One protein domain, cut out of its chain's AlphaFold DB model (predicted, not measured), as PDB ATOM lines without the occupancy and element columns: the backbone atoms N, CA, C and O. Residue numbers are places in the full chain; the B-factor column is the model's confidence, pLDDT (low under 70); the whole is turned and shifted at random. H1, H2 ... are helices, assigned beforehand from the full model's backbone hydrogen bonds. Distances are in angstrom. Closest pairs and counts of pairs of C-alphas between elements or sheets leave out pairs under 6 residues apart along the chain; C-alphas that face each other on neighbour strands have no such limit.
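Overview. This is residues 623 to 679 of the 899 residues of the protein "Cytochrome_C554 domain-containing protein" of Planctomycetes bacterium FF011L (UniProt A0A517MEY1). One long helix, H2, runs out of a small head of loops as an arm: residues 666 to 679 of H2 stick out, and the head holds the first part of H2, the short helix H1 and two long loop stretches. The printed part has 57 residues, with two named helices in the order H1, H2, and no named strand; the class is all helix. The whole is loose, with a radius of gyration of the C-alphas of 13.2 A, and spans 44 by 20 by 15 A.

Along the chain. Residues 623 to 634 come first, with no named element. H1 is residues 635 to 640, from C-alpha 635 at (120.239, 94.153, 226.622). H2 is residues 654 to 679, 36.7 A long, ending at C-alpha 679 at (123.050, 124.267, 214.879).

Arrangement. H1 and H2 are close but not clearly touching; their closest C-alphas, of Glu 638 and Thr 654, are 7.3 A apart. They run opposite ways at a steep tilt of 50 degrees. Every O i to N i+4 pair is within hydrogen-bond range in H1, and 21 of 22 in H2.

Size, cuts and confidence. The C-alphas farthest apart, of Gly 644 and Val 679, are 43.9 A apart. Without residues 666 to 679, the body spans 26 by 20 by 18 A. The link from H1 to H2, 13 residues, is long. The printed part has no cut, and no printed residue is under 70 in pLDDT.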
ATOM      1  N   TRP A 623     116.565 109.485 239.277       95.38
ATOM      2  CA  TRP A 623     117.123 109.748 237.950       95.38
ATOM      3  C   TRP A 623     118.599 110.158 237.990       95.38
ATOM      4  O   TRP A 623     119.372 109.658 237.179       95.38
ATOM      5  N   LEU A 624     119.037 110.977 238.957       93.12
ATOM      6  CA  LEU A 624     120.467 111.285 239.126       93.12
ATOM      7  C   LEU A 624     121.328 110.066 239.494       93.12
ATOM      8  O   LEU A 624     122.524 110.082 239.213       93.12
ATOM      9  N   ALA A 625     120.745 109.027 240.097       94.19
ATOM     10  CA  ALA A 625     121.427 107.773 240.412       94.19
ATOM     11  C   ALA A 625     121.455 106.770 239.238       94.19
ATOM     12  O   ALA A 625     122.101 105.729 239.353       94.19
ATOM     13  N   PHE A 626     120.775 107.054 238.118       95.75
ATOM     14  CA  PHE A 626     120.797 106.204 236.925       95.75
ATOM     15  C   PHE A 626     122.022 106.514 236.053       95.75
ATOM     16  O   PHE A 626     122.088 107.573 235.417       95.75
ATOM     17  N   ASP A 627     122.970 105.581 235.955       93.25
ATOM     18  CA  ASP A 627     124.130 105.737 235.076       93.25
ATOM     19  C   ASP A 627     123.801 105.348 233.622       93.25
ATOM     20  O   ASP A 627     123.922 104.197 233.197       93.25
ATOM     21  N   TYR A 628     123.401 106.347 232.833       93.12
ATOM     22  CA  TYR A 628     123.130 106.169 231.405       93.12
ATOM     23  C   TYR A 628     124.392 106.058 230.531       93.12
ATOM     24  O   TYR A 628     124.260 105.644 229.374       93.12
ATOM     25  N   TYR A 629     125.577 106.406 231.055       91.44
ATOM     26  CA  TYR A 629     126.862 106.252 230.361       91.44
ATOM     27  C   TYR A 629     127.341 104.796 230.413       91.44
ATOM     28  O   TYR A 629     127.828 104.280 229.411       91.44
ATOM     29  N   SER A 630     127.133 104.101 231.537       91.75
ATOM     30  CA  SER A 630     127.447 102.667 231.688       91.75
ATOM     31  C   SER A 630     126.441 101.724 231.005       91.75
ATOM     32  O   SER A 630     126.391 100.541 231.330       91.75
ATOM     33  N   ASP A 631     125.626 102.213 230.065       92.12
ATOM     34  CA  ASP A 631     124.667 101.417 229.285       92.12
ATOM     35  C   ASP A 631     123.618 100.623 230.097       92.12
ATOM     36  O   ASP A 631     123.010  99.680 229.580       92.12
ATOM     37  N   TRP A 632     123.325 101.046 231.334       95.00
ATOM     38  CA  TRP A 632     122.300 100.433 232.191       95.00
ATOM     39  C   TRP A 632     120.956 100.293 231.465       95.00
ATOM     40  O   TRP A 632     120.539 101.179 230.716       95.00
ATOM     41  N   GLY A 633     120.275  99.162 231.661       95.12
ATOM     42  CA  GLY A 633     119.012  98.833 231.001       95.12
ATOM     43  C   GLY A 633     119.123  98.379 229.539       95.12
ATOM     44  O   GLY A 633     118.128  97.891 229.000       95.12
ATOM     45  N   LYS A 634     120.290  98.474 228.878       95.75
ATOM     46  CA  LYS A 634     120.484  97.875 227.543       95.75
ATOM     47  C   LYS A 634     120.688  96.366 227.637       95.75
ATOM     48  O   LYS A 634     121.462  95.879 228.455       95.75
ATOM     49  N   ASP A 635     120.126  95.619 226.689       94.00
ATOM     50  CA  ASP A 635     120.239  94.153 226.622       94.00
ATOM     51  C   ASP A 635     121.673  93.599 226.696       94.00
ATOM     52  O   ASP A 635     121.900  92.564 227.320       94.00
ATOM     53  N   LYS A 636     122.649  94.265 226.062       93.94
ATOM     54  CA  LYS A 636     124.061  93.846 226.111       93.94
ATOM     55  C   LYS A 636     124.658  94.036 227.508       93.94
ATOM     56  O   LYS A 636     125.415  93.178 227.947       93.94
ATOM     57  N   PHE A 637     124.312  95.126 228.192       94.38
ATOM     58  CA  PHE A 637     124.742  95.380 229.563       94.38
ATOM     59  C   PHE A 637     124.090  94.377 230.519       94.38
ATOM     60  O   PHE A 637     124.791  93.662 231.222       94.38
ATOM     61  N   GLU A 638     122.765  94.232 230.468       93.81
ATOM     62  CA  GLU A 638     122.013  93.380 231.399       93.81
ATOM     63  C   GLU A 638     122.353  91.881 231.283       93.81
ATOM     64  O   GLU A 638     122.242  91.149 232.264       93.81
ATOM     65  N   ARG A 639     122.808  91.404 230.113       91.75
ATOM     66  CA  ARG A 639     123.339  90.033 229.955       91.75
ATOM     67  C   ARG A 639     124.759  89.848 230.496       91.75
ATOM     68  O   ARG A 639     125.123  88.726 230.838       91.75
ATOM     69  N   ASN A 640     125.550  90.918 230.540       91.94
ATOM     70  CA  ASN A 640     126.978  90.885 230.866       91.94
ATOM     71  C   ASN A 640     127.298  91.460 232.258       91.94
ATOM     72  O   ASN A 640     128.449  91.380 232.689       91.94
ATOM     73  N   ALA A 641     126.312  92.041 232.950       88.31
ATOM     74  CA  ALA A 641     126.450  92.572 234.301       88.31
ATOM     75  C   ALA A 641     127.003  91.496 235.248       88.31
ATOM     76  O   ALA A 641     126.574  90.336 235.229       88.31
ATOM     77  N   ALA A 642     127.990  91.864 236.064       84.50
ATOM     78  CA  ALA A 642     128.718  90.885 236.860       84.50
ATOM     79  C   ALA A 642     127.805  90.259 237.928       84.50
ATOM     80  O   ALA A 642     127.008  90.944 238.573       84.50
ATOM     81  N   LYS A 643     127.939  88.948 238.168       75.75
ATOM     82  CA  LYS A 643     127.202  88.273 239.248       75.75
ATOM     83  C   LYS A 643     127.617  88.875 240.595       75.75
ATOM     84  O   LYS A 643     128.757  88.706 241.011       75.75
ATOM     85  N   GLY A 644     126.686  89.562 241.258       78.00
ATOM     86  CA  GLY A 644     126.940  90.310 242.495       78.00
ATOM     87  C   GLY A 644     127.175  91.814 242.307       78.00
ATOM     88  O   GLY A 644     127.422  92.501 243.293       78.00
ATOM     89  N   GLN A 645     127.070  92.348 241.084       87.56
ATOM     90  CA  GLN A 645     127.059  93.791 240.847       87.56
ATOM     91  C   GLN A 645     125.842  94.431 241.527       87.56
ATOM     92  O   GLN A 645     124.696  94.091 241.232       87.56
ATOM     93  N   THR A 646     126.099  95.355 242.451       90.19
ATOM     94  CA  THR A 646     125.068  96.084 243.194       90.19
ATOM     95  C   THR A 646     124.702  97.380 242.486       90.19
ATOM     96  O   THR A 646     125.587  98.152 242.116       90.19
ATOM     97  N   PHE A 647     123.407  97.657 242.383       93.94
ATOM     98  CA  PHE A 647     122.871  98.917 241.876       93.94
ATOM     99  C   PHE A 647     122.126  99.646 243.008       93.94
ATOM    100  O   PHE A 647     121.580  98.980 243.894       93.94
ATOM    101  N   PRO A 648     122.097 100.989 243.024       95.12
ATOM    102  CA  PRO A 648     121.292 101.736 243.985       95.12
ATOM    103  C   PRO A 648     119.801 101.530 243.696       95.12
ATOM    104  O   PRO A 648     119.406 101.447 242.537       95.12
ATOM    105  N   LYS A 649     118.958 101.506 244.732       93.62
ATOM    106  CA  LYS A 649     117.496 101.564 244.557       93.62
ATOM    107  C   LYS A 649     117.100 102.866 243.847       93.62
ATOM    108  O   LYS A 649     117.732 103.883 244.131       93.62
ATOM    109  N   PRO A 650     116.083 102.864 242.965       94.25
ATOM    110  CA  PRO A 650     115.235 101.741 242.523       94.25
ATOM    111  C   PRO A 650     115.836 100.930 241.355       94.25
ATOM    112  O   PRO A 650     115.184 100.061 240.780       94.25
ATOM    113  N   TRP A 651     117.083 101.214 240.980       95.88
ATOM    114  CA  TRP A 651     117.798 100.578 239.875       95.88
ATOM    115  C   TRP A 651     118.395  99.215 240.230       95.88
ATOM    116  O   TRP A 651     119.128  98.666 239.415       95.88
ATOM    117  N   ASP A 652     118.087  98.635 241.392       94.00
ATOM    118  CA  ASP A 652     118.376  97.234 241.722       94.00
ATOM    119  C   ASP A 652     117.530  96.259 240.887       94.00
ATOM    120  O   ASP A 652     118.028  95.200 240.493       94.00
ATOM    121  N   ASN A 653     116.317  96.653 240.492       93.69
ATOM    122  CA  ASN A 653     115.486  95.885 239.571       93.69
ATOM    123  C   ASN A 653     115.891  96.080 238.092       93.69
ATOM    124  O   ASN A 653     115.910  97.191 237.559       93.69
ATOM    125  N   THR A 654     116.158  94.969 237.402       93.81
ATOM    126  CA  THR A 654     116.483  94.923 235.967       93.81
ATOM    127  C   THR A 654     115.359  95.458 235.077       93.81
ATOM    128  O   THR A 654     115.647  96.118 234.078       93.81
ATOM    129  N   ASP A 655     114.093  95.217 235.423       94.38
ATOM    130  CA  ASP A 655     112.962  95.690 234.616       94.38
ATOM    131  C   ASP A 655     112.770  97.204 234.754       94.38
ATOM    132  O   ASP A 655     112.554  97.887 233.752       94.38
ATOM    133  N   ASP A 656     112.965  97.756 235.958       95.38
ATOM    134  CA  ASP A 656     112.986  99.207 236.171       95.38
ATOM    135  C   ASP A 656     114.150  99.864 235.407       95.38
ATOM    136  O   ASP A 656     113.932 100.871 234.732       95.38
ATOM    137  N   ARG A 657     115.359  99.267 235.398       95.88
ATOM    138  CA  ARG A 657     116.478  99.757 234.564       95.88
ATOM    139  C   ARG A 657     116.139  99.743 233.068       95.88
ATOM    140  O   ARG A 657     116.437 100.707 232.362       95.88
ATOM    141  N   ARG A 658     115.512  98.669 232.574       96.62
ATOM    142  CA  ARG A 658     115.085  98.520 231.168       96.62
ATOM    143  C   ARG A 658     114.010  99.533 230.780       96.62
ATOM    144  O   ARG A 658     114.089 100.111 229.697       96.62
ATOM    145  N   ASP A 659     113.017  99.764 231.635       95.81
ATOM    146  CA  ASP A 659     111.973 100.766 231.402       95.81
ATOM    147  C   ASP A 659     112.538 102.189 231.445       95.81
ATOM    148  O   ASP A 659     112.267 102.982 230.540       95.81
ATOM    149  N   ALA A 660     113.395 102.492 232.422       96.38
ATOM    150  CA  ALA A 660     114.097 103.765 232.496       96.38
ATOM    151  C   ALA A 660     114.933 104.025 231.237       96.38
ATOM    152  O   ALA A 660     114.851 105.112 230.662       96.38
ATOM    153  N   ARG A 661     115.660 103.016 230.730       96.69
ATOM    154  CA  ARG A 661     116.462 103.160 229.508       96.69
ATOM    155  C   ARG A 661     115.627 103.551 228.285       96.69
ATOM    156  O   ARG A 661     116.066 104.413 227.527       96.69
ATOM    157  N   LYS A 662     114.409 103.014 228.127       96.25
ATOM    158  CA  LYS A 662     113.483 103.415 227.044       96.25
ATOM    159  C   LYS A 662     113.153 104.911 227.108       96.25
ATOM    160  O   LYS A 662     113.099 105.566 226.069       96.25
ATOM    161  N   ILE A 663     112.957 105.454 228.314       96.06
ATOM    162  CA  ILE A 663     112.705 106.889 228.526       96.06
ATOM    163  C   ILE A 663     113.961 107.703 228.206       96.06
ATOM    164  O   ILE A 663     113.857 108.685 227.474       96.06
ATOM    165  N   ILE A 664     115.137 107.278 228.686       96.31
ATOM    166  CA  ILE A 664     116.418 107.930 228.374       96.31
ATOM    167  C   ILE A 664     116.638 108.012 226.861       96.31
ATOM    168  O   ILE A 664     116.876 109.100 226.346       96.31
ATOM    169  N   ASP A 665     116.515 106.901 226.133       95.88
ATOM    170  CA  ASP A 665     116.760 106.868 224.686       95.88
ATOM    171  C   ASP A 665     115.733 107.710 223.904       95.88
ATOM    172  O   ASP A 665     116.089 108.408 222.949       95.88
ATOM    173  N   ALA A 666     114.464 107.729 224.335       95.19
ATOM    174  CA  ALA A 666     113.439 108.599 223.756       95.19
ATOM    175  C   ALA A 666     113.717 110.094 224.010       95.19
ATOM    176  O   ALA A 666     113.581 110.913 223.096       95.19
ATOM    177  N   ASN A 667     114.137 110.451 225.227       95.81
ATOM    178  CA  ASN A 667     114.482 111.820 225.602       95.81
ATOM    179  C   ASN A 667     115.763 112.298 224.898       95.81
ATOM    180  O   ASN A 667     115.768 113.404 224.357       95.81
ATOM    181  N   MET A 668     116.799 111.456 224.796       94.75
ATOM    182  CA  MET A 668     118.015 111.737 224.017       94.75
ATOM    183  C   MET A 668     117.683 112.010 222.544       94.75
ATOM    184  O   MET A 668     118.058 113.056 222.026       94.75
ATOM    185  N   LYS A 669     116.846 111.182 221.901       95.44
ATOM    186  CA  LYS A 669     116.382 111.415 220.517       95.44
ATOM    187  C   LYS A 669     115.624 112.742 220.333       95.44
ATOM    188  O   LYS A 669     115.538 113.270 219.219       95.44
ATOM    189  N   SER A 670     115.010 113.282 221.384       94.44
ATOM    190  CA  SER A 670     114.395 114.617 221.361       94.44
ATOM    191  C   SER A 670     115.418 115.735 221.595       94.44
ATOM    192  O   SER A 670     115.360 116.758 220.912       94.44
ATOM    193  N   LEU A 671     116.402 115.527 222.476       94.94
ATOM    194  CA  LEU A 671     117.535 116.439 222.663       94.94
ATOM    195  C   LEU A 671     118.398 116.558 221.398       94.94
ATOM    196  O   LEU A 671     118.793 117.668 221.054       94.94
ATOM    197  N   ASP A 672     118.615 115.470 220.660       95.25
ATOM    198  CA  ASP A 672     119.344 115.472 219.384       95.25
ATOM    199  C   ASP A 672     118.635 116.315 218.317       95.25
ATOM    200  O   ASP A 672     119.268 117.088 217.598       95.25
ATOM    201  N   ARG A 673     117.298 116.243 218.254       94.44
ATOM    202  CA  ARG A 673     116.490 117.110 217.379       94.44
ATOM    203  C   ARG A 673     116.585 118.580 217.800       94.44
ATOM    204  O   ARG A 673     116.787 119.445 216.948       94.44
ATOM    205  N   LYS A 674     116.541 118.881 219.106       94.69
ATOM    206  CA  LYS A 674     116.773 120.252 219.598       94.69
ATOM    207  C   LYS A 674     118.191 120.734 219.258       94.69
ATOM    208  O   LYS A 674     118.337 121.859 218.781       94.69
ATOM    209  N   ARG A 675     119.212 119.885 219.413       94.75
ATOM    210  CA  ARG A 675     120.618 120.147 219.054       94.75
ATOM    211  C   ARG A 675     120.781 120.471 217.566       94.75
ATOM    212  O   ARG A 675     121.471 121.431 217.241       94.75
ATOM    213  N   GLN A 676     120.114 119.733 216.678       94.88
ATOM    214  CA  GLN A 676     120.088 120.029 215.240       94.88
ATOM    215  C   GLN A 676     119.468 121.407 214.960       94.88
ATOM    216  O   GLN A 676     120.069 122.204 214.243       94.88
ATOM    217  N   SER A 677     118.340 121.747 215.600       95.00
ATOM    218  CA  SER A 677     117.754 123.092 215.462       95.00
ATOM    219  C   SER A 677     118.681 124.201 215.986       95.00
ATOM    220  O   SER A 677     118.753 125.270 215.393       95.00
ATOM    221  N   ALA A 678     119.443 123.948 217.056       95.00
ATOM    222  CA  ALA A 678     120.400 124.905 217.614       95.00
ATOM    223  C   ALA A 678     121.596 125.162 216.678       95.00
ATOM    224  O   ALA A 678     122.046 126.302 216.565       95.00
ATOM    225  N   VAL A 679     122.076 124.124 215.977       96.25
ATOM    226  CA  VAL A 679     123.050 124.267 214.879       96.25
ATOM    227  C   VAL A 679     122.447 125.110 213.756       96.25
ATOM    228  O   VAL A 679     123.035 126.124 213.395       96.25
TER     229      VAL A 679